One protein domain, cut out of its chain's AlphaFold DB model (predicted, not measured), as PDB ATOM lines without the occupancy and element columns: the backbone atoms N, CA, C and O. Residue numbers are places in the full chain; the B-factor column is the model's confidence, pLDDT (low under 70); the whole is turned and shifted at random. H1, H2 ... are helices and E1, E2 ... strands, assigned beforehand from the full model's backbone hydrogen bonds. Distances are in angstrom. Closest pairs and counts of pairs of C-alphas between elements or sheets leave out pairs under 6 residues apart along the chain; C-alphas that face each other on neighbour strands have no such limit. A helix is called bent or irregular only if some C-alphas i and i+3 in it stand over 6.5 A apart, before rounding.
ATOM      1  N   ASP A  47      39.303  17.465   8.084       89.25
ATOM      2  CA  ASP A  47      38.528  17.512   9.322       89.25
ATOM      3  C   ASP A  47      37.394  18.563   9.288       89.25
ATOM      4  O   ASP A  47      36.346  18.361   9.897       89.25
ATOM      5  N   ALA A  48      37.571  19.683   8.572       89.50
ATOM      6  CA  ALA A  48      36.531  20.703   8.399       89.50
ATOM      7  C   ALA A  48      35.459  20.273   7.382       89.50
ATOM      8  O   ALA A  48      34.283  20.590   7.567       89.50
ATOM      9  N   ILE A  49      35.846  19.522   6.345       91.00
ATOM     10  CA  ILE A  49      34.916  18.907   5.385       91.00
ATOM     11  C   ILE A  49      34.117  17.791   6.078       91.00
ATOM     12  O   ILE A  49      32.899  17.721   5.942       91.00
ATOM     13  N   GLU A  50      34.775  16.953   6.883       92.31
ATOM     14  CA  GLU A  50      34.108  15.911   7.672       92.31
ATOM     15  C   GLU A  50      33.188  16.503   8.750       92.31
ATOM     16  O   GLU A  50      32.099  15.979   8.984       92.31
ATOM     17  N   HIS A  51      33.560  17.621   9.380       89.94
ATOM     18  CA  HIS A  51      32.658  18.344  10.278       89.94
ATOM     19  C   HIS A  51      31.425  18.902   9.537       89.94
ATOM     20  O   HIS A  51      30.303  18.662   9.983       89.94
ATOM     21  N   GLU A  52      31.598  19.559   8.380       92.62
ATOM     22  CA  GLU A  52      30.480  20.032   7.540       92.62
ATOM     23  C   GLU A  52      29.542  18.880   7.134       92.62
ATOM     24  O   GLU A  52      28.324  19.011   7.270       92.62
ATOM     25  N   HIS A  53      30.096  17.731   6.723       94.88
ATOM     26  CA  HIS A  53      29.329  16.520   6.414       94.88
ATOM     27  C   HIS A  53      28.483  16.055   7.608       94.88
ATOM     28  O   HIS A  53      27.288  15.790   7.467       94.88
ATOM     29  N   ASN A  54      29.088  15.976   8.796       94.00
ATOM     30  CA  ASN A  54      28.406  15.522  10.008       94.00
ATOM     31  C   ASN A  54      27.285  16.484  10.440       94.00
ATOM     32  O   ASN A  54      26.203  16.018  10.802       94.00
ATOM     33  N   VAL A  55      27.500  17.802  10.342       93.06
ATOM     34  CA  VAL A  55      26.458  18.817  10.592       93.06
ATOM     35  C   VAL A  55      25.319  18.693   9.576       93.06
ATOM     36  O   VAL A  55      24.153  18.653   9.969       93.06
ATOM     37  N   LEU A  56      25.632  18.559   8.281       95.94
ATOM     38  CA  LEU A  56      24.632  18.363   7.226       95.94
ATOM     39  C   LEU A  56      23.784  17.108   7.461       95.94
ATOM     40  O   LEU A  56      22.558  17.183   7.411       95.94
ATOM     41  N   VAL A  57      24.412  15.963   7.735       96.44
ATOM     42  CA  VAL A  57      23.710  14.689   7.966       96.44
ATOM     43  C   VAL A  57      22.873  14.724   9.250       96.44
ATOM     44  O   VAL A  57      21.775  14.170   9.261       96.44
ATOM     45  N   HIS A  58      23.336  15.388  10.311       95.38
ATOM     46  CA  HIS A  58      22.554  15.571  11.537       95.38
ATOM     47  C   HIS A  58      21.287  16.405  11.274       95.38
ATOM     48  O   HIS A  58      20.178  15.903  11.458       95.38
ATOM     49  N   VAL A  59      21.439  17.616  10.730       95.69
ATOM     50  CA  VAL A  59      20.323  18.551  10.486       95.69
ATOM     51  C   VAL A  59      19.333  18.012   9.439       95.69
ATOM     52  O   VAL A  59      18.124  18.206   9.564       95.69
ATOM     53  N   LEU A  60      19.802  17.267   8.427       96.44
ATOM     54  CA  LEU A  60      18.916  16.555   7.493       96.44
ATOM     55  C   LEU A  60      18.026  15.526   8.207       96.44
ATOM     56  O   LEU A  60      16.861  15.383   7.840       96.44
ATOM     57  N   ARG A  61      18.547  14.820   9.217       96.19
ATOM     58  CA  ARG A  61      17.796  13.796   9.959       96.19
ATOM     59  C   ARG A  61      16.799  14.396  10.943       96.19
ATOM     60  O   ARG A  61      15.706  13.846  11.059       96.19
ATOM     61  N   GLU A  62      17.129  15.518  11.585       95.88
ATOM     62  CA  GLU A  62      16.168  16.288  12.395       95.88
ATOM     63  C   GLU A  62      14.959  16.735  11.558       95.88
ATOM     64  O   GLU A  62      13.810  16.549  11.954       95.88
ATOM     65  N   GLU A  63      15.213  17.237  10.347       96.75
ATOM     66  CA  GLU A  63      14.187  17.647   9.377       96.75
ATOM     67  C   GLU A  63      13.509  16.468   8.636       96.75
ATOM     68  O   GLU A  63      12.686  16.677   7.741       96.75
ATOM     69  N   GLY A  64      13.840  15.214   8.970       96.25
ATOM     70  CA  GLY A  64      13.239  14.015   8.365       96.25
ATOM     71  C   GLY A  64      13.560  13.812   6.875       96.25
ATOM     72  O   GLY A  64      12.814  13.134   6.158       96.25
ATOM     73  N   LEU A  65      14.649  14.407   6.388       96.06
ATOM     74  CA  LEU A  65      15.120  14.338   5.006       96.06
ATOM     75  C   LEU A  65      16.053  13.130   4.789       96.06
ATOM     76  O   LEU A  65      16.622  12.575   5.722       96.06
ATOM     77  N   SER A  66      16.210  12.697   3.532       95.12
ATOM     78  CA  SER A  66      17.144  11.607   3.198       95.12
ATOM     79  C   SER A  66      18.595  12.084   3.268       95.12
ATOM     80  O   SER A  66      18.916  13.114   2.669       95.12
ATOM     81  N   ASP A  67      19.478  11.271   3.857       94.88
ATOM     82  CA  ASP A  67      20.943  11.412   3.794       94.88
ATOM     83  C   ASP A  67      21.464  11.606   2.344       94.88
ATOM     84  O   ASP A  67      22.518  12.206   2.141       94.88
ATOM     85  N   ASP A  68      20.717  11.163   1.316       93.38
ATOM     86  CA  ASP A  68      21.014  11.431  -0.107       93.38
ATOM     87  C   ASP A  68      21.219  12.929  -0.416       93.38
ATOM     88  O   ASP A  68      21.979  13.278  -1.326       93.38
ATOM     89  N   TRP A  69      20.530  13.820   0.311       95.44
ATOM     90  CA  TRP A  69      20.648  15.266   0.116       95.44
ATOM     91  C   TRP A  69      22.009  15.810   0.539       95.44
ATOM     92  O   TRP A  69      22.435  16.789  -0.070       95.44
ATOM     93  N   ALA A  70      22.712  15.184   1.495       95.44
ATOM     94  CA  ALA A  70      24.001  15.677   1.990       95.44
ATOM     95  C   ALA A  70      24.978  15.891   0.827       95.44
ATOM     96  O   ALA A  70      25.379  17.019   0.566       95.44
ATOM     97  N   ARG A  71      25.193  14.857   0.003       93.88
ATOM     98  CA  ARG A  71      26.079  14.915  -1.178       93.88
ATOM     99  C   ARG A  71      25.665  15.947  -2.226       93.88
ATOM    100  O   ARG A  71      26.513  16.476  -2.938       93.88
ATOM    101  N   CYS A  72      24.367  16.229  -2.344       94.94
ATOM    102  CA  CYS A  72      23.872  17.270  -3.247       94.94
ATOM    103  C   CYS A  72      24.155  18.675  -2.695       94.94
ATOM    104  O   CYS A  72      24.508  19.571  -3.460       94.94
ATOM    105  N   LEU A  73      23.998  18.864  -1.382       96.56
ATOM    106  CA  LEU A  73      24.277  20.122  -0.693       96.56
ATOM    107  C   LEU A  73      25.787  20.397  -0.653       96.56
ATOM    108  O   LEU A  73      26.199  21.481  -1.045       96.56
ATOM    109  N   GLU A  74      26.606  19.404  -0.300       95.69
ATOM    110  CA  GLU A  74      28.077  19.467  -0.319       95.69
ATOM    111  C   GLU A  74      28.620  19.882  -1.691       95.69
ATOM    112  O   GLU A  74      29.466  20.769  -1.779       95.69
ATOM    113  N   GLY A  75      28.094  19.298  -2.776       95.31
ATOM    114  CA  GLY A  75      28.469  19.680  -4.139       95.31
ATOM    115  C   GLY A  75      28.189  21.158  -4.430       95.31
ATOM    116  O   GLY A  75      29.078  21.877  -4.884       95.31
ATOM    117  N   ALA A  76      26.987  21.637  -4.102       96.88
ATOM    118  CA  ALA A  76      26.596  23.029  -4.325       96.88
ATOM    119  C   ALA A  76      27.321  24.024  -3.390       96.88
ATOM    120  O   ALA A  76      27.627  25.146  -3.792       96.88
ATOM    121  N   LEU A  77      27.638  23.628  -2.153       96.06
ATOM    122  CA  LEU A  77      28.444  24.417  -1.210       96.06
ATOM    123  C   LEU A  77      29.919  24.459  -1.639       96.06
ATOM    124  O   LEU A  77      30.575  25.491  -1.486       96.06
ATOM    125  N   GLY A  78      30.430  23.383  -2.244       94.94
ATOM    126  CA  GLY A  78      31.719  23.341  -2.934       94.94
ATOM    127  C   GLY A  78      31.772  24.309  -4.119       94.94
ATOM    128  O   GLY A  78      32.658  25.164  -4.159       94.94
ATOM    129  N   GLU A  79      30.784  24.253  -5.021       95.31
ATOM    130  CA  GLU A  79      30.623  25.215  -6.126       95.31
ATOM    131  C   GLU A  79      30.567  26.666  -5.606       95.31
ATOM    132  O   GLU A  79      31.285  27.531  -6.108       95.31
ATOM    133  N   MET A  80      29.778  26.940  -4.557       95.25
ATOM    134  CA  MET A  80      29.718  28.261  -3.917       95.25
ATOM    135  C   MET A  80      31.087  28.708  -3.379       95.25
ATOM    136  O   MET A  80      31.476  29.856  -3.590       95.25
ATOM    137  N   SER A  81      31.829  27.815  -2.720       93.25
ATOM    138  CA  SER A  81      33.143  28.120  -2.128       93.25
ATOM    139  C   SER A  81      34.183  28.454  -3.201       93.25
ATOM    140  O   SER A  81      34.849  29.483  -3.121       93.25
ATOM    141  N   GLN A  82      34.235  27.659  -4.273       92.44
ATOM    142  CA  GLN A  82      35.130  27.902  -5.406       92.44
ATOM    143  C   GLN A  82      34.840  29.252  -6.088       92.44
ATOM    144  O   GLN A  82      35.758  29.944  -6.538       92.44
ATOM    145  N   VAL A  83      33.568  29.658  -6.162       92.06
ATOM    146  CA  VAL A  83      33.179  30.976  -6.684       92.06
ATOM    147  C   VAL A  83      33.548  32.102  -5.708       92.06
ATOM    148  O   VAL A  83      34.038  33.141  -6.155       92.06
ATOM    149  N   ILE A  84      33.366  31.899  -4.397       90.50
ATOM    150  CA  ILE A  84      33.778  32.845  -3.347       90.50
ATOM    151  C   ILE A  84      35.277  33.166  -3.455       90.50
ATOM    152  O   ILE A  84      35.648  34.345  -3.468       90.50
ATOM    153  N   GLU A  85      36.115  32.130  -3.569       88.75
ATOM    154  CA  GLU A  85      37.566  32.248  -3.750       88.75
ATOM    155  C   GLU A  85      37.906  32.951  -5.073       88.75
ATOM    156  O   GLU A  85      38.542  34.007  -5.081       88.75
ATOM    157  N   SER A  86      37.445  32.402  -6.203       87.19
ATOM    158  CA  SER A  86      37.859  32.856  -7.542       87.19
ATOM    159  C   SER A  86      37.380  34.259  -7.923       87.19
ATOM    160  O   SER A  86      38.013  34.906  -8.758       87.19
ATOM    161  N   ARG A  87      36.290  34.756  -7.324       84.38
ATOM    162  CA  ARG A  87      35.753  36.107  -7.577       84.38
ATOM    163  C   ARG A  87      36.046  37.112  -6.455       84.38
ATOM    164  O   ARG A  87      35.478  38.208  -6.462       84.38
ATOM    165  N   GLY A  88      36.899  36.759  -5.489       81.56
ATOM    166  CA  GLY A  88      37.331  37.661  -4.413       81.56
ATOM    167  C   GLY A  88      36.196  38.156  -3.507       81.56
ATOM    168  O   GLY A  88      36.285  39.252  -2.947       81.56
ATOM    169  N   TRP A  89      35.113  37.381  -3.370       87.00
ATOM    170  CA  TRP A  89      33.890  37.797  -2.663       87.00
ATOM    171  C   TRP A  89      34.160  38.200  -1.212       87.00
ATOM    172  O   TRP A  89      33.586  39.171  -0.722       87.00
ATOM    173  N   MET A  90      35.097  37.521  -0.551       82.81
ATOM    174  CA  MET A  90      35.430  37.763   0.854       82.81
ATOM    175  C   MET A  90      36.027  39.150   1.126       82.81
ATOM    176  O   MET A  90      35.829  39.685   2.215       82.81
ATOM    177  N   SER A  91      36.698  39.770   0.148       80.06
ATOM    178  CA  SER A  91      37.159  41.160   0.280       80.06
ATOM    179  C   SER A  91      35.972  42.127   0.320       80.06
ATOM    180  O   SER A  91      35.927  43.006   1.177       80.06
ATOM    181  N   GLY A  92      34.969  41.904  -0.535       76.12
ATOM    182  CA  GLY A  92      33.728  42.676  -0.537       76.12
ATOM    183  C   GLY A  92      32.911  42.499   0.745       76.12
ATOM    184  O   GLY A  92      32.486  43.489   1.332       76.12
ATOM    185  N   ILE A  93      32.773  41.257   1.221       77.88
ATOM    186  CA  ILE A  93      32.056  40.923   2.466       77.88
ATOM    187  C   ILE A  93      32.738  41.550   3.693       77.88
ATOM    188  O   ILE A  93      32.047  42.017   4.596       77.88
ATOM    189  N   ARG A  94      34.078  41.591   3.732       81.25
ATOM    190  CA  ARG A  94      34.824  42.268   4.805       81.25
ATOM    191  C   ARG A  94      34.517  43.768   4.830       81.25
ATOM    192  O   ARG A  94      34.056  44.258   5.854       81.25
ATOM    193  N   ILE A  95      34.681  44.449   3.693       77.00
ATOM    194  CA  ILE A  95      34.409  45.891   3.559       77.00
ATOM    195  C   ILE A  95      32.945  46.204   3.914       77.00
ATOM    196  O   ILE A  95      32.678  47.134   4.669       77.00
ATOM    197  N   ALA A  96      31.994  45.390   3.444       73.88
ATOM    198  CA  ALA A  96      30.576  45.564   3.754       73.88
ATOM    199  C   ALA A  96      30.259  45.392   5.253       73.88
ATOM    200  O   ALA A  96      29.403  46.105   5.769       73.88
ATOM    201  N   ARG A  97      30.951  44.491   5.971       78.00
ATOM    202  CA  ARG A  97      30.803  44.320   7.431       78.00
ATOM    203  C   ARG A  97      31.445  45.452   8.234       78.00
ATOM    204  O   ARG A  97      30.907  45.839   9.268       78.00
ATOM    205  N   GLU A  98      32.573  45.979   7.770       79.44
ATOM    206  CA  GLU A  98      33.226  47.152   8.365       79.44
ATOM    207  C   GLU A  98      32.313  48.386   8.220       79.44
ATOM    208  O   GLU A  98      31.962  49.016   9.219       79.44
ATOM    209  N   GLN A  99      31.784  48.629   7.014       73.75
ATOM    210  CA  GLN A  99      30.804  49.688   6.737       73.75
ATOM    211  C   GLN A  99      29.463  49.480   7.476       73.75
ATOM    212  O   GLN A  99      28.839  50.449   7.915       73.75
ATOM    213  N   GLU A 100      29.008  48.235   7.661       73.38
ATOM    214  CA  GLU A 100      27.820  47.908   8.469       73.38
ATOM    215  C   GLU A 100      28.007  48.281   9.945       73.38
ATOM    216  O   GLU A 100      27.064  48.784  10.559       73.38
ATOM    217  N   HIS A 101      29.200  48.076  10.513       76.50
ATOM    218  CA  HIS A 101      29.486  48.439  11.903       76.50
ATOM    219  C   HIS A 101      29.438  49.963  12.113       76.50
ATOM    220  O   HIS A 101      28.948  50.421  13.145       76.50
ATOM    221  N   GLU A 102      29.898  50.751  11.141       77.25
ATOM    222  CA  GLU A 102      29.774  52.219  11.160       77.25
ATOM    223  C   GLU A 102      28.322  52.677  10.923       77.25
ATOM    224  O   GLU A 102      27.838  53.610  11.561       77.25
ATOM    225  N   SER A 103      27.587  51.976  10.055       70.56
ATOM    226  CA  SER A 103      26.199  52.304   9.692       70.56
ATOM    227  C   SER A 103      25.150  51.804  10.698       70.56
ATOM    228  O   SER A 103      23.963  52.093  10.549       70.56
ATOM    229  N   ALA A 104      25.540  51.032  11.716       66.94
ATOM    230  CA  ALA A 104      24.602  50.408  12.649       66.94
ATOM    231  C   ALA A 104      23.786  51.432  13.462       66.94
ATOM    232  O   ALA A 104      22.612  51.187  13.748       66.94
ATOM    233  N   GLU A 105      24.373  52.587  13.791       69.88
ATOM    234  CA  GLU A 105      23.732  53.631  14.606       69.88
ATOM    235  C   GLU A 105      22.664  54.440  13.844       69.88
ATOM    236  O   GLU A 105      21.765  55.009  14.464       69.88
ATOM    237  N   SER A 106      22.707  54.466  12.506       63.94
ATOM    238  CA  SER A 106      21.766  55.221  11.658       63.94
ATOM    239  C   SER A 106      20.578  54.390  11.148       63.94
ATOM    240  O   SER A 106      19.722  54.905  10.421       63.94
ATOM    241  N   ARG A 107      20.484  53.104  11.525       61.81
ATOM    242  CA  ARG A 107      19.488  52.157  10.995       61.81
ATOM    243  C   ARG A 107      18.049  52.464  11.419       61.81
ATOM    244  O   ARG A 107      17.515  51.918  12.384       61.81
ATOM    245  N   GLY A 108      17.372  53.263  10.595       66.62
ATOM    246  CA  GLY A 108      15.912  53.322  10.553       66.62
ATOM    247  C   GLY A 108      15.278  51.947  10.285       66.62
ATOM    248  O   GLY A 108      15.903  51.039   9.729       66.62
ATOM    249  N   ARG A 109      14.007  51.783  10.677       72.81
ATOM    250  CA  ARG A 109      13.236  50.537  10.508       72.81
ATOM    251  C   ARG A 109      12.799  50.346   9.047       72.81
ATOM    252  O   ARG A 109      11.619  50.476   8.730       72.81
ATOM    253  N   TRP A 110      13.762  50.058   8.173       73.94
ATOM    254  CA  TRP A 110      13.540  49.740   6.760       73.94
ATOM    255  C   TRP A 110      12.613  48.540   6.588       73.94
ATOM    256  O   TRP A 110      12.843  47.488   7.191       73.94
ATOM    257  N   ASP A 111      11.610  48.698   5.728       83.56
ATOM    258  CA  ASP A 111      10.627  47.658   5.437       83.56
ATOM    259  C   ASP A 111      11.193  46.556   4.527       83.56
ATOM    260  O   ASP A 111      12.117  46.793   3.735       83.56
ATOM    261  N   ARG A 112      10.655  45.339   4.635       83.75
ATOM    262  CA  ARG A 112      11.187  44.158   3.926       83.75
ATOM    263  C   ARG A 112      11.039  44.305   2.410       83.75
ATOM    264  O   ARG A 112      11.957  43.977   1.658       83.75
ATOM    265  N   GLU A 113       9.902  44.831   1.982       85.44
ATOM    266  CA  GLU A 113       9.514  45.051   0.592       85.44
ATOM    267  C   GLU A 113      10.429  46.081  -0.090       85.44
ATOM    268  O   GLU A 113      10.801  45.892  -1.248       85.44
ATOM    269  N   THR A 114      10.876  47.113   0.638       85.00
ATOM    270  CA  THR A 114      11.866  48.086   0.146       85.00
ATOM    271  C   THR A 114      13.226  47.425  -0.074       85.00
ATOM    272  O   THR A 114      13.785  47.540  -1.163       85.00
ATOM    273  N   ARG A 115      13.722  46.637   0.894       85.62
ATOM    274  CA  ARG A 115      14.993  45.900   0.734       85.62
ATOM    275  C   ARG A 115      14.949  44.940  -0.458       85.62
ATOM    276  O   ARG A 115      15.901  44.870  -1.226       85.62
ATOM    277  N   LEU A 116      13.835  44.229  -0.651       87.56
ATOM    278  CA  LEU A 116      13.630  43.359  -1.817       87.56
ATOM    279  C   LEU A 116      13.598  44.148  -3.136       87.56
ATOM    280  O   LEU A 116      14.164  43.691  -4.133       87.56
ATOM    281  N   ALA A 117      12.991  45.338  -3.147       86.88
ATOM    282  CA  ALA A 117      12.991  46.223  -4.306       86.88
ATOM    283  C   ALA A 117      14.399  46.723  -4.660       86.88
ATOM    284  O   ALA A 117      14.733  46.759  -5.844       86.88
ATOM    285  N   ASP A 118      15.236  47.036  -3.669       86.75
ATOM    286  CA  ASP A 118      16.607  47.509  -3.886       86.75
ATOM    287  C   ASP A 118      17.581  46.389  -4.263       86.75
ATOM    288  O   ASP A 118      18.377  46.569  -5.187       86.75
ATOM    289  N   ILE A 119      17.433  45.189  -3.688       88.81
ATOM    290  CA  ILE A 119      18.114  43.984  -4.190       88.81
ATOM    291  C   ILE A 119      17.736  43.759  -5.663       88.81
ATOM    292  O   ILE A 119      18.609  43.555  -6.505       88.81
ATOM    293  N   ASN A 120      16.451  43.860  -6.022       88.50
ATOM    294  CA  ASN A 120      16.017  43.730  -7.415       88.50
ATOM    295  C   ASN A 120      16.549  44.869  -8.312       88.50
ATOM    296  O   ASN A 120      16.954  44.606  -9.444       88.50
ATOM    297  N   ARG A 121      16.604  46.115  -7.816       88.94
ATOM    298  CA  ARG A 121      17.201  47.283  -8.499       88.94
ATOM    299  C   ARG A 121      18.664  47.005  -8.857       88.94
ATOM    300  O   ARG A 121      19.069  47.228  -9.996       88.94
ATOM    301  N   ALA A 122      19.428  46.471  -7.909       86.81
ATOM    302  CA  ALA A 122      20.844  46.174  -8.066       86.81
ATOM    303  C   ALA A 122      21.117  44.899  -8.897       86.81
ATOM    304  O   ALA A 122      22.027  44.920  -9.723       86.81
ATOM    305  N   ILE A 123      20.283  43.849  -8.821       88.50
ATOM    306  CA  ILE A 123      20.334  42.711  -9.771       88.50
ATOM    307  C   ILE A 123      20.145  43.217 -11.208       88.50
ATOM    308  O   ILE A 123      20.907  42.860 -12.108       88.50
ATOM    309  N   MET A 124      19.150  44.080 -11.434       88.19
ATOM    310  CA  MET A 124      18.891  44.660 -12.756       88.19
ATOM    311  C   MET A 124      20.024  45.587 -13.217       88.19
ATOM    312  O   MET A 124      20.275  45.675 -14.417       88.19
ATOM    313  N   ALA A 125      20.737  46.243 -12.293       86.69
ATOM    314  CA  ALA A 125      21.938  47.012 -12.610       86.69
ATOM    315  C   ALA A 125      23.094  46.102 -13.058       86.69
ATOM    316  O   ALA A 125      23.630  46.325 -14.142       86.69
ATOM    317  N   VAL A 126      23.410  45.041 -12.301       84.44
ATOM    318  CA  VAL A 126      24.466  44.063 -12.641       84.44
ATOM    319  C   VAL A 126      24.187  43.383 -13.989       84.44
ATOM    320  O   VAL A 126      25.062  43.328 -14.854       84.44
ATOM    321  N   ASN A 127      22.944  42.951 -14.219       85.75
ATOM    322  CA  ASN A 127      22.524  42.347 -15.489       85.75
ATOM    323  C   ASN A 127      22.573  43.332 -16.674       85.75
ATOM    324  O   ASN A 127      22.659  42.901 -17.823       85.75
ATOM    325  N   LYS A 128      22.499  44.646 -16.417       87.56
ATOM    326  CA  LYS A 128      22.574  45.698 -17.443       87.56
ATOM    327  C   LYS A 128      24.005  46.174 -17.704       87.56
ATOM    328  O   LYS A 128      24.279  46.603 -18.822       87.56
ATOM    329  N   SER A 129      24.902  46.126 -16.716       79.00
ATOM    330  CA  SER A 129      26.294  46.569 -16.889       79.00
ATOM    331  C   SER A 129      27.099  45.684 -17.843       79.00
ATOM    332  O   SER A 129      28.024  46.191 -18.465       79.00
ATOM    333  N   GLY A 130      26.728  44.409 -18.010       67.81
ATOM    334  CA  GLY A 130      27.356  43.500 -18.974       67.81
ATOM    335  C   GLY A 130      28.770  43.095 -18.558       67.81
ATOM    336  O   GLY A 130      28.935  42.086 -17.880       67.81
ATOM    337  N   GLU A 131      29.757  43.909 -18.932       62.34
ATOM    338  CA  GLU A 131      31.175  43.784 -18.584       62.34
ATOM    339  C   GLU A 131      31.798  45.185 -18.438       62.34
ATOM    340  O   GLU A 131      31.705  45.990 -19.360       62.34
ATOM    341  N   GLU A 132      32.401  45.461 -17.274       55.06
ATOM    342  CA  GLU A 132      33.684  46.166 -17.042       55.06
ATOM    343  C   GLU A 132      33.754  46.669 -15.584       55.06
ATOM    344  O   GLU A 132      32.991  47.537 -15.147       55.06
ATOM    345  N   ASP A 133      34.679  46.108 -14.797       55.91
ATOM    346  CA  ASP A 133      34.784  46.367 -13.359       55.91
ATOM    347  C   ASP A 133      35.327  47.769 -13.033       55.91
ATOM    348  O   ASP A 133      36.540  47.977 -12.900       55.91
ATOM    349  N   LYS A 134      34.430  48.714 -12.726       59.66
ATOM    350  CA  LYS A 134      34.786  49.875 -11.891       59.66
ATOM    351  C   LYS A 134      35.073  49.416 -10.457       59.66
ATOM    352  O   LYS A 134      34.203  49.423  -9.588       59.66
ATOM    353  N   HIS A 135      36.318  48.998 -10.241       57.25
ATOM    354  CA  HIS A 135      36.873  48.600  -8.952       57.25
ATOM    355  C   HIS A 135      36.661  49.717  -7.913       57.25
ATOM    356  O   HIS A 135      37.252  50.787  -8.036       57.25
ATOM    357  N   GLY A 136      35.827  49.475  -6.894       62.72
ATOM    358  CA  GLY A 136      35.635  50.419  -5.784       62.72
ATOM    359  C   GLY A 136      34.318  50.295  -5.013       62.72
ATOM    360  O   GLY A 136      34.289  50.614  -3.831       62.72
ATOM    361  N   ALA A 137      33.237  49.809  -5.633       68.69
ATOM    362  CA  ALA A 137      31.956  49.645  -4.938       68.69
ATOM    363  C   ALA A 137      31.994  48.503  -3.900       68.69
ATOM    364  O   ALA A 137      32.501  47.413  -4.190       68.69
ATOM    365  N   ALA A 138      31.403  48.735  -2.722       67.12
ATOM    366  CA  ALA A 138      31.150  47.692  -1.730       67.12
ATOM    367  C   ALA A 138      30.263  46.584  -2.330       67.12
ATOM    368  O   ALA A 138      29.367  46.862  -3.135       67.12
ATOM    369  N   LYS A 139      30.538  45.322  -1.964       79.19
ATOM    370  CA  LYS A 139      29.864  44.147  -2.537       79.19
ATOM    371  C   LYS A 139      29.057  43.403  -1.467       79.19
ATOM    372  O   LYS A 139      29.656  42.755  -0.610       79.19
ATOM    373  N   HIS A 140      27.725  43.460  -1.528       84.75
ATOM    374  CA  HIS A 140      26.844  42.705  -0.623       84.75
ATOM    375  C   HIS A 140      26.628  41.270  -1.117       84.75
ATOM    376  O   HIS A 140      26.527  41.032  -2.326       84.75
ATOM    377  N   LEU A 141      26.504  40.316  -0.188       90.31
ATOM    378  CA  LEU A 141      26.318  38.902  -0.506       90.31
ATOM    379  C   LEU A 141      24.833  38.524  -0.479       90.31
ATOM    380  O   LEU A 141      24.224  38.454   0.581       90.31
ATOM    381  N   VAL A 142      24.260  38.209  -1.641       93.06
ATOM    382  CA  VAL A 142      22.875  37.724  -1.760       93.06
ATOM    383  C   VAL A 142      22.879  36.264  -2.204       93.06
ATOM    384  O   VAL A 142      23.197  35.950  -3.355       93.06
ATOM    385  N   LEU A 143      22.494  35.371  -1.290       95.31
ATOM    386  CA  LEU A 143      22.329  33.941  -1.551       95.31
ATOM    387  C   LEU A 143      20.845  33.582  -1.486       95.31
ATOM    388  O   LEU A 143      20.192  33.749  -0.452       95.31
ATOM    389  N   ALA A 144      20.320  33.072  -2.595       96.31
ATOM    390  CA  ALA A 144      18.930  32.651  -2.731       96.31
ATOM    391  C   ALA A 144      18.822  31.148  -3.021       96.31
ATOM    392  O   ALA A 144      19.783  30.507  -3.437       96.31
ATOM    393  N   ILE A 145      17.632  30.589  -2.847       96.69
ATOM    394  CA  ILE A 145      17.243  29.249  -3.297       96.69
ATOM    395  C   ILE A 145      16.087  29.382  -4.288       96.69
ATOM    396  O   ILE A 145      15.208  30.237  -4.137       96.69
ATOM    397  N   SER A 146      16.123  28.582  -5.353       96.19
ATOM    398  CA  SER A 146      15.090  28.584  -6.386       96.19
ATOM    399  C   SER A 146      13.799  27.966  -5.866       96.19
ATOM    400  O   SER A 146      13.851  26.901  -5.249       96.19
ATOM    401  N   SER A 147      12.659  28.538  -6.249       94.62
ATOM    402  CA  SER A 147      11.324  27.945  -6.101       94.62
ATOM    403  C   SER A 147      11.344  26.447  -6.471       94.62
ATOM    404  O   SER A 147      11.996  26.088  -7.459       94.62
ATOM    405  N   PRO A 148      10.652  25.560  -5.728       91.75
ATOM    406  CA  PRO A 148      10.809  24.112  -5.870       91.75
ATOM    407  C   PRO A 148      10.454  23.639  -7.282       91.75
ATOM    408  O   PRO A 148       9.286  23.613  -7.678       91.75
ATOM    409  N   SER A 149      11.468  23.237  -8.053       85.62
ATOM    410  CA  SER A 149      11.251  22.767  -9.416       85.62
ATOM    411  C   SER A 149      10.801  21.307  -9.412       85.62
ATOM    412  O   SER A 149      11.569  20.392  -9.099       85.62
ATOM    413  N   THR A 150       9.551  21.084  -9.820       73.25
ATOM    414  CA  THR A 150       8.983  19.747 -10.059       73.25
ATOM    415  C   THR A 150       9.608  19.047 -11.273       73.25
ATOM    416  O   THR A 150       9.425  17.843 -11.453       73.25
ATOM    417  N   PHE A 151      10.374  19.769 -12.099       74.00
ATOM    418  CA  PHE A 151      11.089  19.199 -13.234       74.00
ATOM    419  C   PHE A 151      12.325  18.421 -12.765       74.00
ATOM    420  O   PHE A 151      13.401  18.981 -12.548       74.00
ATOM    421  N   VAL A 152      12.174  17.102 -12.641       68.94
ATOM    422  CA  VAL A 152      13.282  16.169 -12.402       68.94
ATOM    423  C   VAL A 152      14.045  15.943 -13.714       68.94
ATOM    424  O   VAL A 152      13.488  15.338 -14.636       68.94
ATOM    425  N   PRO A 153      15.316  16.372 -13.842       65.69
ATOM    426  CA  PRO A 153      16.097  16.099 -15.041       65.69
ATOM    427  C   PRO A 153      16.402  14.600 -15.126       65.69
ATOM    428  O   PRO A 153      16.935  14.008 -14.186       65.69
ATOM    429  N   THR A 154      16.103  13.977 -16.266       76.38
ATOM    430  CA  THR A 154      16.563  12.606 -16.526       76.38
ATOM    431  C   THR A 154      18.002  12.647 -17.019       76.38
ATOM    432  O   THR A 154      18.276  13.047 -18.151       76.38
ATOM    433  N   ILE A 155      18.930  12.245 -16.153       77.12
ATOM    434  CA  ILE A 155      20.342  12.104 -16.501       77.12
ATOM    435  C   ILE A 155      20.501  10.757 -17.215       77.12
ATOM    436  O   ILE A 155      19.851   9.773 -16.857       77.12
ATOM    437  N   ARG A 156      21.335  10.701 -18.257       82.06
ATOM    438  CA  ARG A 156      21.779   9.416 -18.803       82.06
ATOM    439  C   ARG A 156      22.945   8.905 -17.974       82.06
ATOM    440  O   ARG A 156      23.941   9.609 -17.843       82.06
ATOM    441  N   ASP A 157      22.812   7.701 -17.435       82.94
ATOM    442  CA  ASP A 157      23.935   7.000 -16.818       82.94
ATOM    443  C   ASP A 157      24.924   6.474 -17.880       82.94
ATOM    444  O   ASP A 157      24.730   6.646 -19.088       82.94
ATOM    445  N   ALA A 158      25.988   5.800 -17.435       84.25
ATOM    446  CA  ALA A 158      26.999   5.215 -18.317       84.25
ATOM    447  C   ALA A 158      26.471   4.079 -19.226       84.25
ATOM    448  O   ALA A 158      27.141   3.724 -20.194       84.25
ATOM    449  N   SER A 159      25.279   3.529 -18.962       90.19
ATOM    450  CA  SER A 159      24.589   2.584 -19.857       90.19
ATOM    451  C   SER A 159      23.704   3.285 -20.903       90.19
ATOM    452  O   SER A 159      23.140   2.639 -21.785       90.19
ATOM    453  N   GLY A 160      23.567   4.613 -20.816       87.50
ATOM    454  CA  GLY A 160      22.656   5.415 -21.632       87.50
ATOM    455  C   GLY A 160      21.201   5.393 -21.148       87.50
ATOM    456  O   GLY A 160      20.348   6.047 -21.768       87.50
ATOM    457  N   ALA A 161      20.909   4.688 -20.050       83.75
ATOM    458  CA  ALA A 161      19.590   4.635 -19.442       83.75
ATOM    459  C   ALA A 161      19.261   5.971 -18.761       83.75
ATOM    460  O   ALA A 161      20.108   6.606 -18.134       83.75
ATOM    461  N   ARG A 162      18.008   6.418 -18.900       78.31
ATOM    462  CA  ARG A 162      17.514   7.650 -18.270       78.31
ATOM    463  C   ARG A 162      17.194   7.399 -16.800       78.31
ATOM    464  O   ARG A 162      16.047   7.128 -16.448       78.31
ATOM    465  N   VAL A 163      18.202   7.525 -15.947       76.50
ATOM    466  CA  VAL A 163      18.006   7.566 -14.500       76.50
ATOM    467  C   VAL A 163      17.443   8.942 -14.142       76.50
ATOM    468  O   VAL A 163      18.063   9.981 -14.374       76.50
ATOM    469  N   ALA A 164      16.236   8.969 -13.582       70.88
ATOM    470  CA  ALA A 164      15.722  10.167 -12.937       70.88
ATOM    471  C   ALA A 164      16.575  10.425 -11.688       70.88
ATOM    472  O   ALA A 164      16.442   9.696 -10.700       70.88
ATOM    473  N   ASN A 165      17.475  11.415 -11.744       70.56
ATOM    474  CA  ASN A 165      18.269  11.766 -10.573       70.56
ATOM    475  C   ASN A 165      17.317  12.351  -9.528       70.56
ATOM    476  O   ASN A 165      16.719  13.402  -9.751       70.56
ATOM    477  N   ARG A 166      17.094  11.607  -8.439       79.38
ATOM    478  CA  ARG A 166      15.945  11.828  -7.547       79.38
ATOM    479  C   ARG A 166      16.008  13.163  -6.821       79.38
ATOM    480  O   ARG A 166      14.952  13.704  -6.516       79.38
ATOM    481  N   TYR A 167      17.218  13.655  -6.583       87.19
ATOM    482  CA  TYR A 167      17.520  14.897  -5.891       87.19
ATOM    483  C   TYR A 167      18.666  15.586  -6.632       87.19
ATOM    484  O   TYR A 167      19.575  14.923  -7.133       87.19
ATOM    485  N   ALA A 168      18.617  16.909  -6.725       91.31
ATOM    486  CA  ALA A 168      19.749  17.703  -7.175       91.31
ATOM    487  C   ALA A 168      19.713  19.076  -6.507       91.31
ATOM    488  O   ALA A 168      18.674  19.742  -6.495       91.31
ATOM    489  N   CYS A 169      20.868  19.501  -6.009       95.12
ATOM    490  CA  CYS A 169      21.176  20.892  -5.730       95.12
ATOM    491  C   CYS A 169      22.397  21.272  -6.578       95.12
ATOM    492  O   CYS A 169      23.234  20.417  -6.866       95.12
ATOM    493  N   LYS A 170      22.454  22.524  -7.023       95.50
ATOM    494  CA  LYS A 170      23.563  23.116  -7.777       95.50
ATOM    495  C   LYS A 170      23.601  24.606  -7.455       95.50
ATOM    496  O   LYS A 170      22.535  25.213  -7.340       95.50
ATOM    497  N   PHE A 171      24.777  25.208  -7.341       97.12
ATOM    498  CA  PHE A 171      24.913  26.652  -7.193       97.12
ATOM    499  C   PHE A 171      25.074  27.348  -8.556       97.12
ATOM    500  O   PHE A 171      25.887  26.966  -9.398       97.12
ATOM    501  N   GLU A 172      24.282  28.393  -8.790       95.88
ATOM    502  CA  GLU A 172      24.288  29.189 -10.017       95.88
ATOM    503  C   GLU A 172      24.671  30.636  -9.674       95.88
ATOM    504  O   GLU A 172      23.840  31.498  -9.376       95.88
ATOM    505  N   ALA A 173      25.985  30.877  -9.659       94.94
ATOM    506  CA  ALA A 173      26.592  32.173  -9.372       94.94
ATOM    507  C   ALA A 173      26.147  33.257 -10.366       94.94
ATOM    508  O   ALA A 173      26.090  33.018 -11.573       94.94
ATOM    509  N   GLY A 174      25.864  34.464  -9.869       92.81
ATOM    510  CA  GLY A 174      25.364  35.566 -10.701       92.81
ATOM    511  C   GLY A 174      23.951  35.354 -11.264       92.81
ATOM    512  O   GLY A 174      23.539  36.072 -12.166       92.81
ATOM    513  N   THR A 175      23.210  34.361 -10.762       93.81
ATOM    514  CA  THR A 175      21.790  34.134 -11.068       93.81
ATOM    515  C   THR A 175      20.991  34.303  -9.782       93.81
ATOM    516  O   THR A 175      21.382  33.747  -8.763       93.81
ATOM    517  N   TRP A 176      19.884  35.054  -9.800       93.50
ATOM    518  CA  TRP A 176      19.135  35.389  -8.580       93.50
ATOM    519  C   TRP A 176      17.622  35.173  -8.723       93.50
ATOM    520  O   TRP A 176      16.913  35.889  -9.434       93.50
ATOM    521  N   THR A 177      17.101  34.202  -7.978       93.69
ATOM    522  CA  THR A 177      15.668  33.900  -7.853       93.69
ATOM    523  C   THR A 177      15.100  34.525  -6.584       93.69
ATOM    524  O   THR A 177      14.991  33.866  -5.552       93.69
ATOM    525  N   LEU A 178      14.733  35.807  -6.647       93.06
ATOM    526  CA  LEU A 178      14.102  36.475  -5.508       93.06
ATOM    527  C   LEU A 178      12.734  35.856  -5.143       93.06
ATOM    528  O   LEU A 178      12.055  35.307  -6.024       93.06
ATOM    529  N   PRO A 179      12.290  36.001  -3.879       92.75
ATOM    530  CA  PRO A 179      10.901  35.810  -3.477       92.75
ATOM    531  C   PRO A 179       9.940  36.600  -4.353       92.75
ATOM    532  O   PRO A 179      10.319  37.600  -4.954       92.75
ATOM    533  N   ARG A 180       8.681  36.162  -4.416       92.19
ATOM    534  CA  ARG A 180       7.626  36.952  -5.052       92.19
ATOM    535  C   ARG A 180       7.189  38.054  -4.085       92.19
ATOM    536  O   ARG A 180       6.736  37.739  -2.989       92.19
ATOM    537  N   PHE A 181       7.311  39.311  -4.494       91.12
ATOM    538  CA  PHE A 181       6.872  40.483  -3.726       91.12
ATOM    539  C   PHE A 181       6.188  41.498  -4.645       91.12
ATOM    540  O   PHE A 181       6.290  41.396  -5.867       91.12
ATOM    541  N   GLU A 182       5.480  42.470  -4.076       90.75
ATOM    542  CA  GLU A 182       4.838  43.545  -4.837       90.75
ATOM    543  C   GLU A 182       5.437  44.895  -4.446       90.75
ATOM    544  O   GLU A 182       5.513  45.240  -3.271       90.75
ATOM    545  N   TYR A 183       5.881  45.665  -5.441       90.06
ATOM    546  CA  TYR A 183       6.467  46.987  -5.236       90.06
ATOM    547  C   TYR A 183       5.939  47.963  -6.288       90.06
ATOM    548  O   TYR A 183       5.963  47.673  -7.486       90.06
ATOM    549  N   LYS A 184       5.425  49.115  -5.835       91.19
ATOM    550  CA  LYS A 184       4.789  50.147  -6.684       91.19
ATOM    551  C   LYS A 184       3.763  49.542  -7.673       91.19
ATOM    552  O   LYS A 184       3.750  49.873  -8.856       91.19
ATOM    553  N   GLY A 185       2.931  48.615  -7.179       92.25
ATOM    554  CA  GLY A 185       1.867  47.938  -7.938       92.25
ATOM    555  C   GLY A 185       2.333  46.867  -8.934       92.25
ATOM    556  O   GLY A 185       1.527  46.394  -9.731       92.25
ATOM    557  N   LYS A 186       3.617  46.487  -8.928       92.19
ATOM    558  CA  LYS A 186       4.172  45.456  -9.817       92.19
ATOM    559  C   LYS A 186       4.643  44.251  -9.011       92.19
ATOM    560  O   LYS A 186       5.424  44.404  -8.075       92.19
ATOM    561  N   VAL A 187       4.206  43.063  -9.421       91.81
ATOM    562  CA  VAL A 187       4.755  41.787  -8.942       91.81
ATOM    563  C   VAL A 187       6.186  41.649  -9.460       91.81
ATOM    564  O   VAL A 187       6.419  41.737 -10.666       91.81
ATOM    565  N   LEU A 188       7.130  41.422  -8.553       91.31
ATOM    566  CA  LEU A 188       8.551  41.225  -8.822       91.31
ATOM    567  C   LEU A 188       9.040  39.905  -8.211       91.31
ATOM    568  O   LEU A 188       8.423  39.348  -7.299       91.31
ATOM    569  N   GLY A 189      10.173  39.418  -8.722       88.88
ATOM    570  CA  GLY A 189      10.799  38.167  -8.299       88.88
ATOM    571  C   GLY A 189      10.146  36.900  -8.862       88.88
ATOM    572  O   GLY A 189       9.163  36.937  -9.599       88.88
ATOM    573  N   HIS A 190      10.741  35.753  -8.529       87.94
ATOM    574  CA  HIS A 190      10.487  34.458  -9.178       87.94
ATOM    575  C   HIS A 190       9.904  33.395  -8.224       87.94
ATOM    576  O   HIS A 190       9.698  32.247  -8.619       87.94
ATOM    577  N   GLY A 191       9.616  33.768  -6.972       89.00
ATOM    578  CA  GLY A 191       9.068  32.868  -5.950       89.00
ATOM    579  C   GLY A 191      10.109  32.011  -5.224       89.00
ATOM    580  O   GLY A 191       9.732  31.012  -4.620       89.00
ATOM    581  N   GLY A 192      11.393  32.380  -5.298       91.44
ATOM    582  CA  GLY A 192      12.447  31.741  -4.511       91.44
ATOM    583  C   GLY A 192      12.438  32.183  -3.047       91.44
ATOM    584  O   GLY A 192      11.526  32.869  -2.586       91.44
ATOM    585  N   GLU A 193      13.480  31.831  -2.306       93.69
ATOM    586  CA  GLU A 193      13.654  32.260  -0.916       93.69
ATOM    587  C   GLU A 193      15.071  32.805  -0.699       93.69
ATOM    588  O   GLU A 193      16.016  32.344  -1.335       93.69
ATOM    589  N   ILE A 194      15.241  33.808   0.170       93.62
ATOM    590  CA  ILE A 194      16.572  34.335   0.507       93.62
ATOM    591  C   ILE A 194      17.112  33.585   1.725       93.62
ATOM    592  O   ILE A 194      16.462  33.518   2.774       93.62
ATOM    593  N   ILE A 195      18.310  33.030   1.562       93.19
ATOM    594  CA  ILE A 195      19.076  32.333   2.596       93.19
ATOM    595  C   ILE A 195      19.888  33.358   3.394       93.19
ATOM    596  O   ILE A 195      19.824  33.363   4.620       93.19
ATOM    597  N   LEU A 196      20.603  34.242   2.689       90.00
ATOM    598  CA  LEU A 196      21.492  35.268   3.243       90.00
ATOM    599  C   LEU A 196      21.448  36.534   2.367       90.00
ATOM    600  O   LEU A 196      21.180  36.431   1.169       90.00
ATOM    601  N   GLY A 197      21.704  37.710   2.949       81.88
ATOM    602  CA  GLY A 197      21.723  38.975   2.204       81.88
ATOM    603  C   GLY A 197      20.508  39.884   2.379       81.88
ATOM    604  O   GLY A 197      20.306  40.762   1.553       81.88
ATOM    605  N   LEU A 198      19.661  39.693   3.401       76.25
ATOM    606  CA  LEU A 198      18.546  40.619   3.699       76.25
ATOM    607  C   LEU A 198      18.821  41.574   4.869       76.25
ATOM    608  O   LEU A 198      18.211  42.640   4.932       76.25
ATOM    609  N   ALA A 199      19.694  41.199   5.808       64.12
ATOM    610  CA  ALA A 199      19.932  41.960   7.038       64.12
ATOM    611  C   ALA A 199      20.859  43.164   6.807       64.12
ATOM    612  O   ALA A 199      20.553  44.268   7.265       64.12
ATOM    613  N   GLU A 200      21.933  42.949   6.046       63.12
ATOM    614  CA  GLU A 200      22.989  43.929   5.758       63.12
ATOM    615  C   GLU A 200      22.544  45.105   4.866       63.12
ATOM    616  O   GLU A 200      23.095  46.197   4.983       63.12
ATOM    617  N   TRP A 201      21.521  44.919   4.017       66.38
ATOM    618  CA  TRP A 201      21.121  45.901   3.000       66.38
ATOM    619  C   TRP A 201      20.537  47.188   3.589       66.38
ATOM    620  O   TRP A 201      19.437  47.193   4.153       66.38
ATOM    621  N   VAL A 202      21.271  48.280   3.370       60.91
ATOM    622  CA  VAL A 202      20.866  49.670   3.582       60.91
ATOM    623  C   VAL A 202      21.486  50.503   2.453       60.91
ATOM    624  O   VAL A 202      22.656  50.857   2.535       60.91
ATOM    625  N   CYS A 203      20.716  50.823   1.411       59.72
ATOM    626  CA  CYS A 203      21.041  51.981   0.573       59.72
ATOM    627  C   CYS A 203      20.666  53.227   1.381       59.72
ATOM    628  O   CYS A 203      19.536  53.298   1.876       59.72
ATOM    629  N   ALA A 204      21.585  54.175   1.561       60.62
ATOM    630  CA  ALA A 204      21.301  55.357   2.378       60.62
ATOM    631  C   ALA A 204      20.408  56.360   1.627       60.62
ATOM    632  O   ALA A 204      19.502  56.945   2.221       60.62
ATOM    633  N   ASP A 205      20.625  56.491   0.315       69.06
ATOM    634  CA  ASP A 205      19.930  57.422  -0.574       69.06
ATOM    635  C   ASP A 205      19.348  56.720  -1.811       69.06
ATOM    636  O   ASP A 205      19.983  55.854  -2.413       69.06
ATOM    637  N   GLU A 206      18.177  57.163  -2.295       74.50
ATOM    638  CA  GLU A 206      17.627  56.678  -3.580       74.50
ATOM    639  C   GLU A 206      18.504  57.047  -4.794       74.50
ATOM    640  O   GLU A 206      18.356  56.433  -5.855       74.50
ATOM    641  N   ASN A 207      19.396  58.034  -4.623       79.56
ATOM    642  CA  ASN A 207      20.361  58.528  -5.610       79.56
ATOM    643  C   ASN A 207      21.723  57.812  -5.551       79.56
ATOM    644  O   ASN A 207      22.567  58.050  -6.418       79.56
ATOM    645  N   GLU A 208      21.968  56.981  -4.534       78.44
ATOM    646  CA  GLU A 208      23.216  56.231  -4.410       78.44
ATOM    647  C   GLU A 208      23.338  55.207  -5.553       78.44
ATOM    648  O   GLU A 208      22.345  54.662  -6.048       78.44
ATOM    649  N   ALA A 209      24.567  54.947  -6.012       76.25
ATOM    650  CA  ALA A 209      24.788  53.903  -7.004       76.25
ATOM    651  C   ALA A 209      24.370  52.546  -6.403       76.25
ATOM    652  O   ALA A 209      24.787  52.241  -5.286       76.25
ATOM    653  N   PRO A 210      23.572  51.717  -7.107       76.12
ATOM    654  CA  PRO A 210      23.116  50.444  -6.561       76.12
ATOM    655  C   PRO A 210      24.329  49.586  -6.165       76.12
ATOM    656  O   PRO A 210      25.213  49.390  -7.007       76.12
ATOM    657  N   PRO A 211      24.395  49.087  -4.915       79.00
ATOM    658  CA  PRO A 211      25.574  48.393  -4.418       79.00
ATOM    659  C   PRO A 211      25.819  47.116  -5.221       79.00
ATOM    660  O   PRO A 211      24.886  46.457  -5.692       79.00
ATOM    661  N   ALA A 212      27.090  46.764  -5.398       84.06
ATOM    662  CA  ALA A 212      27.451  45.622  -6.219       84.06
ATOM    663  C   ALA A 212      26.983  44.320  -5.548       84.06
ATOM    664  O   ALA A 212      27.207  44.105  -4.357       84.06
ATOM    665  N   ILE A 213      26.348  43.428  -6.310       87.50
ATOM    666  CA  ILE A 213      25.889  42.140  -5.779       87.50
ATOM    667  C   ILE A 213      26.885  41.042  -6.123       87.50
ATOM    668  O   ILE A 213      27.264  40.847  -7.280       87.50
ATOM    669  N   ILE A 214      27.245  40.278  -5.102       90.38
ATOM    670  CA  ILE A 214      27.910  38.980  -5.201       90.38
ATOM    671  C   ILE A 214      26.988  37.901  -4.618       90.38
ATOM    672  O   ILE A 214      26.048  38.206  -3.886       90.38
ATOM    673  N   GLY A 215      27.204  36.637  -4.977       92.62
ATOM    674  CA  GLY A 215      26.292  35.541  -4.640       92.62
ATOM    675  C   GLY A 215      25.657  34.875  -5.862       92.62
ATOM    676  O   GLY A 215      26.231  34.843  -6.955       92.62
ATOM    677  N   GLY A 216      24.478  34.295  -5.656       95.44
ATOM    678  CA  GLY A 216      23.781  33.489  -6.655       95.44
ATOM    679  C   GLY A 216      22.621  32.684  -6.068       95.44
ATOM    680  O   GLY A 216      22.200  32.913  -4.930       95.44
ATOM    681  N   THR A 217      22.135  31.713  -6.841       96.94
ATOM    682  CA  THR A 217      20.981  30.876  -6.495       96.94
ATOM    683  C   THR A 217      21.372  29.407  -6.369       96.94
ATOM    684  O   THR A 217      21.972  28.833  -7.273       96.94
ATOM    685  N   PHE A 218      20.930  28.759  -5.296       97.19
ATOM    686  CA  PHE A 218      20.871  27.306  -5.193       97.19
ATOM    687  C   PHE A 218      19.665  26.775  -5.980       97.19
ATOM    688  O   PHE A 218      18.513  26.928  -5.568       97.19
ATOM    689  N   ALA A 219      19.929  26.162  -7.131       95.69
ATOM    690  CA  ALA A 219      18.931  25.529  -7.981       95.69
ATOM    691  C   ALA A 219      18.576  24.135  -7.435       95.69
ATOM    692  O   ALA A 219      19.386  23.207  -7.500       95.69
ATOM    693  N   VAL A 220      17.358  23.977  -6.909       95.00
ATOM    694  CA  VAL A 220      16.885  22.748  -6.247       95.00
ATOM    695  C   VAL A 220      15.843  22.014  -7.091       95.00
ATOM    696  O   VAL A 220      14.877  22.605  -7.583       95.00
ATOM    697  N   ARG A 221      16.030  20.697  -7.254       93.12
ATOM    698  CA  ARG A 221      15.161  19.810  -8.052       93.12
ATOM    699  C   ARG A 221      14.939  18.473  -7.344       93.12
ATOM    700  O   ARG A 221      15.807  17.998  -6.616       93.12
ATOM    701  N   GLY A 222      13.786  17.846  -7.587       90.31
ATOM    702  CA  GLY A 222      13.440  16.537  -7.005       90.31
ATOM    703  C   GLY A 222      12.688  16.581  -5.669       90.31
ATOM    704  O   GLY A 222      12.327  15.541  -5.120       90.31
ATOM    705  N   VAL A 223      12.396  17.781  -5.164       93.31
ATOM    706  CA  VAL A 223      11.536  17.978  -3.992       93.31
ATOM    707  C   VAL A 223      10.088  17.593  -4.328       93.31
ATOM    708  O   VAL A 223       9.543  18.015  -5.345       93.31
ATOM    709  N   LYS A 224       9.470  16.770  -3.470       92.19
ATOM    710  CA  LYS A 224       8.147  16.155  -3.712       92.19
ATOM    711  C   LYS A 224       6.974  16.864  -3.030       92.19
ATOM    712  O   LYS A 224       5.834  16.600  -3.394       92.19
ATOM    713  N   SER A 225       7.227  17.711  -2.034       93.44
ATOM    714  CA  SER A 225       6.194  18.458  -1.307       93.44
ATOM    715  C   SER A 225       6.727  19.820  -0.839       93.44
ATOM    716  O   SER A 225       7.940  19.956  -0.663       93.44
ATOM    717  N   PRO A 226       5.852  20.817  -0.595       93.69
ATOM    718  CA  PRO A 226       6.264  22.110  -0.041       93.69
ATOM    719  C   PRO A 226       6.959  21.992   1.322       93.69
ATOM    720  O   PRO A 226       7.983  22.625   1.527       93.69
ATOM    721  N   ALA A 227       6.495  21.100   2.204       95.12
ATOM    722  CA  ALA A 227       7.137  20.873   3.503       95.12
ATOM    723  C   ALA A 227       8.604  20.414   3.368       95.12
ATOM    724  O   ALA A 227       9.475  20.931   4.054       95.12
ATOM    725  N   ILE A 228       8.904  19.513   2.419       95.00
ATOM    726  CA  ILE A 228      10.287  19.087   2.129       95.00
ATOM    727  C   ILE A 228      11.127  20.257   1.587       95.00
ATOM    728  O   ILE A 228      12.327  20.306   1.844       95.00
ATOM    729  N   TYR A 229      10.523  21.201   0.854       95.69
ATOM    730  CA  TYR A 229      11.210  22.418   0.406       95.69
ATOM    731  C   TYR A 229      11.535  23.340   1.588       95.69
ATOM    732  O   TYR A 229      12.687  23.726   1.742       95.69
ATOM    733  N   GLU A 230      10.559  23.635   2.449       95.44
ATOM    734  CA  GLU A 230      10.740  24.492   3.632       95.44
ATOM    735  C   GLU A 230      11.803  23.939   4.593       95.44
ATOM    736  O   GLU A 230      12.692  24.678   5.021       95.44
ATOM    737  N   SER A 231      11.760  22.634   4.877       96.38
ATOM    738  CA  SER A 231      12.798  21.928   5.633       96.38
ATOM    739  C   SER A 231      14.174  22.064   4.974       96.38
ATOM    740  O   SER A 231      15.139  22.458   5.628       96.38
ATOM    741  N   LEU A 232      14.283  21.838   3.659       96.25
ATOM    742  CA  LEU A 232      15.551  21.989   2.936       96.25
ATOM    743  C   LEU A 232      16.066  23.443   2.943       96.25
ATOM    744  O   LEU A 232      17.275  23.655   3.021       96.25
ATOM    745  N   CYS A 233      15.182  24.447   2.928       96.12
ATOM    746  CA  CYS A 233      15.554  25.854   3.108       96.12
ATOM    747  C   CYS A 233      16.130  26.133   4.507       96.12
ATOM    748  O   CYS A 233      17.055  26.942   4.630       96.12
ATOM    749  N   ARG A 234      15.631  25.465   5.560       95.94
ATOM    750  CA  ARG A 234      16.207  25.537   6.916       95.94
ATOM    751  C   ARG A 234      17.587  24.874   6.969       95.94
ATOM    752  O   ARG A 234      18.539  25.535   7.386       95.94
ATOM    753  N   VAL A 235      17.733  23.656   6.435       96.31
ATOM    754  CA  VAL A 235      19.041  22.972   6.330       96.31
ATOM    755  C   VAL A 235      20.054  23.825   5.563       96.31
ATOM    756  O   VAL A 235      21.172  24.032   6.030       96.31
ATOM    757  N   MET A 236      19.657  24.386   4.416       96.44
ATOM    758  CA  MET A 236      20.535  25.222   3.594       96.44
ATOM    759  C   MET A 236      20.970  26.504   4.321       96.44
ATOM    760  O   MET A 236      22.128  26.894   4.201       96.44
ATOM    761  N   ARG A 237      20.099  27.143   5.119       95.25
ATOM    762  CA  ARG A 237      20.487  28.288   5.969       95.25
ATOM    763  C   ARG A 237      21.563  27.919   6.978       95.25
ATOM    764  O   ARG A 237      22.532  28.666   7.114       95.25
ATOM    765  N   ILE A 238      21.412  26.785   7.656       94.25
ATOM    766  CA  ILE A 238      22.380  26.317   8.653       94.25
ATOM    767  C   ILE A 238      23.710  25.980   7.966       94.25
ATOM    768  O   ILE A 238      24.750  26.494   8.372       94.25
ATOM    769  N   ALA A 239      23.676  25.222   6.868       94.75
ATOM    770  CA  ALA A 239      24.868  24.812   6.131       94.75
ATOM    771  C   ALA A 239      25.634  25.989   5.497       94.75
ATOM    772  O   ALA A 239      26.848  26.093   5.662       94.75
ATOM    773  N   VAL A 240      24.937  26.927   4.840       94.81
ATOM    774  CA  VAL A 240      25.548  28.157   4.302       94.81
ATOM    775  C   VAL A 240      26.160  29.000   5.421       94.81
ATOM    776  O   VAL A 240      27.260  29.524   5.251       94.81
ATOM    777  N   SER A 241      25.501  29.095   6.581       91.25
ATOM    778  CA  SER A 241      26.037  29.827   7.737       91.25
ATOM    779  C   SER A 241      27.295  29.159   8.296       91.25
ATOM    780  O   SER A 241      28.302  29.838   8.480       91.25
ATOM    781  N   ALA A 242      27.283  27.837   8.493       91.12
ATOM    782  CA  ALA A 242      28.447  27.076   8.944       91.12
ATOM    783  C   ALA A 242      29.629  27.217   7.969       91.12
ATOM    784  O   ALA A 242      30.736  27.571   8.376       91.12
ATOM    785  N   ARG A 243      29.384  27.047   6.664       92.88
ATOM    786  CA  ARG A 243      30.409  27.176   5.619       92.88
ATOM    787  C   ARG A 243      31.015  28.578   5.550       92.88
ATOM    788  O   ARG A 243      32.228  28.709   5.386       92.88
ATOM    789  N   ILE A 244      30.201  29.623   5.713       89.94
ATOM    790  CA  ILE A 244      30.672  31.017   5.751       89.94
ATOM    791  C   ILE A 244      31.423  31.329   7.053       89.94
ATOM    792  O   ILE A 244      32.376  32.105   7.007       89.94
ATOM    793  N   SER A 245      31.077  30.709   8.186       88.00
ATOM    794  CA  SER A 245      31.870  30.811   9.421       88.00
ATOM    795  C   SER A 245      33.252  30.173   9.262       88.00
ATOM    796  O   SER A 245      34.245  30.835   9.543       88.00
ATOM    797  N   ILE A 246      33.343  28.960   8.701       88.69
ATOM    798  CA  ILE A 246      34.632  28.285   8.441       88.69
ATOM    799  C   ILE A 246      35.504  29.121   7.479       88.69
ATOM    800  O   ILE A 246      36.693  29.314   7.724       88.69
ATOM    801  N   LEU A 247      34.911  29.685   6.418       87.19
ATOM    802  CA  LEU A 247      35.589  30.643   5.528       87.19
ATOM    803  C   LEU A 247      35.991  31.948   6.240       87.19
ATOM    804  O   LEU A 247      36.994  32.560   5.881       87.19
ATOM    805  N   GLY A 248      35.209  32.392   7.225       84.31
ATOM    806  CA  GLY A 248      35.463  33.588   8.025       84.31
ATOM    807  C   GLY A 248      36.648  33.428   8.974       84.31
ATOM    808  O   GLY A 248      37.513  34.301   9.011       84.31
ATOM    809  N   ASP A 249      36.738  32.303   9.684       81.25
ATOM    810  CA  ASP A 249      37.845  32.019  10.603       81.25
ATOM    811  C   ASP A 249      39.186  31.932   9.856       81.25
ATOM    812  O   ASP A 249      40.168  32.552  10.273       81.25
ATOM    813  N   LEU A 250      39.202  31.293   8.677       70.50
ATOM    814  CA  LEU A 250      40.355  31.261   7.759       70.50
ATOM    815  C   LEU A 250      40.823  32.654   7.281       70.50
ATOM    816  O   LEU A 250      41.924  32.778   6.748       70.50
ATOM    817  N   LEU A 251      40.010  33.700   7.464       62.09
ATOM    818  CA  LEU A 251      40.327  35.090   7.115       62.09
ATOM    819  C   LEU A 251      40.622  35.987   8.323       62.09
ATOM    820  O   LEU A 251      41.141  37.090   8.130       62.09
ATOM    821  N   ILE A 252      40.262  35.557   9.534       67.56
ATOM    822  CA  ILE A 252      40.558  36.264  10.790       67.56
ATOM    823  C   ILE A 252      42.007  36.003  11.207       67.56
ATOM    824  O   ILE A 252      42.681  36.916  11.684       67.56
ATOM    825  N   TYR A 253      42.509  34.790  10.971       58.66
ATOM    826  CA  TYR A 253      43.925  34.475  11.130       58.66
ATOM    827  C   TYR A 253      44.686  34.829   9.844       58.66
ATOM    828  O   TYR A 253      44.565  34.101   8.857       58.66
TER     829      TYR A 253
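Overview. This is residues 47 to 253 of the 716 residues of an uncharacterized protein of Thanatephorus cucumeris (strain AG1-IA) (UniProt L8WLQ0). A mixed four-stranded sheet, in the order E4, E8, E1, E7, has helices H2 and H5 over one face, and H1 packs on those two helices, away from the sheet. H3 stands at the sheet's level, H4 only grazes the sheet, and two small strand hairpins complete the picture: E5 with E6 near H4, and E2 with E3 far from the middle. The printed part has 207 residues with five named helices and eight named strands, in the order H1 to H4, E1 to E8, H5; the class is mixed, helices and strands. It is compact, with a radius of gyration of the C-alphas of 18.2 A and spans of 56 by 47 by 35 A.

Arrangement. H1, residues 47 to 62, and H2, residues 68 to 86, form a helical hairpin; the closest C-alphas, of Leu 56 and Ala 70, are 5.9 A apart. H5, residues 226 to 252, touches H1 at a shallow tilt of 22 degrees, opposite ways, with the C-alphas of Val 59 and Val 235 closest at 6.2 A. H2 and H5 only just touch, with 3 pairs of C-alphas within 8 A, the closest those of Leu 77 and Val 240 at 7.3 A. H1, H2 and H5 are a bundle, three helices that touch one another. The sheet holds E1, residues 139 to 145, E4, 168 to 173, E7, 193 to 196, and E8, 212 to 221. E8 and E1 are parallel, with N 142 and O 214 at 2.9 A; E4 and E8 are antiparallel, with N 172 and O 217 at 2.8 A; E1 and E7 are antiparallel, with N 145 and O 193 at 2.8 A. H2, over E4 at a height of 8.2 A, and H5, over E1 at 8.9 A, lie on the same face: two layers, helices on one face of a sheet. H3, residues 89 to 106, is irregular, with C-alphas 102 and 105 7.1 A apart; its closest C-alpha to E1 is that of Gly 92, 4.6 A from Lys 139. H4, residues 112 to 129, grazes the sheet with residues 116 to 126. Every O i to N i+4 pair is within hydrogen-bond range in H1 and H4, against 14 of 15 in H2, 12 of 14 in H3 and 22 of 23 in H5.

Along the chain. H1 begins at C-alpha 47, (38.528, 17.512, 9.322). H5, 38.6 A long, ends at C-alpha 252, (40.558, 36.264, 10.790). E8 is 28.6 A long. The strand hairpins are E2, residues 154 to 156, with E3, residues 162 to 164, and E5, residues 181 to 183, with E6, residues 186 to 188.

Size, cuts and confidence. The two C-alphas farthest apart, of Glu 105 and Ser 159, are 61.6 A apart. The printed part has no cut. The link from E7 to E8 is long, 15 residues, and residues 128 to 135 stand free. The pLDDT is under 70 at residues 104 to 108, 130 to 138, 152 to 153, 199 to 205 and 251 to 253.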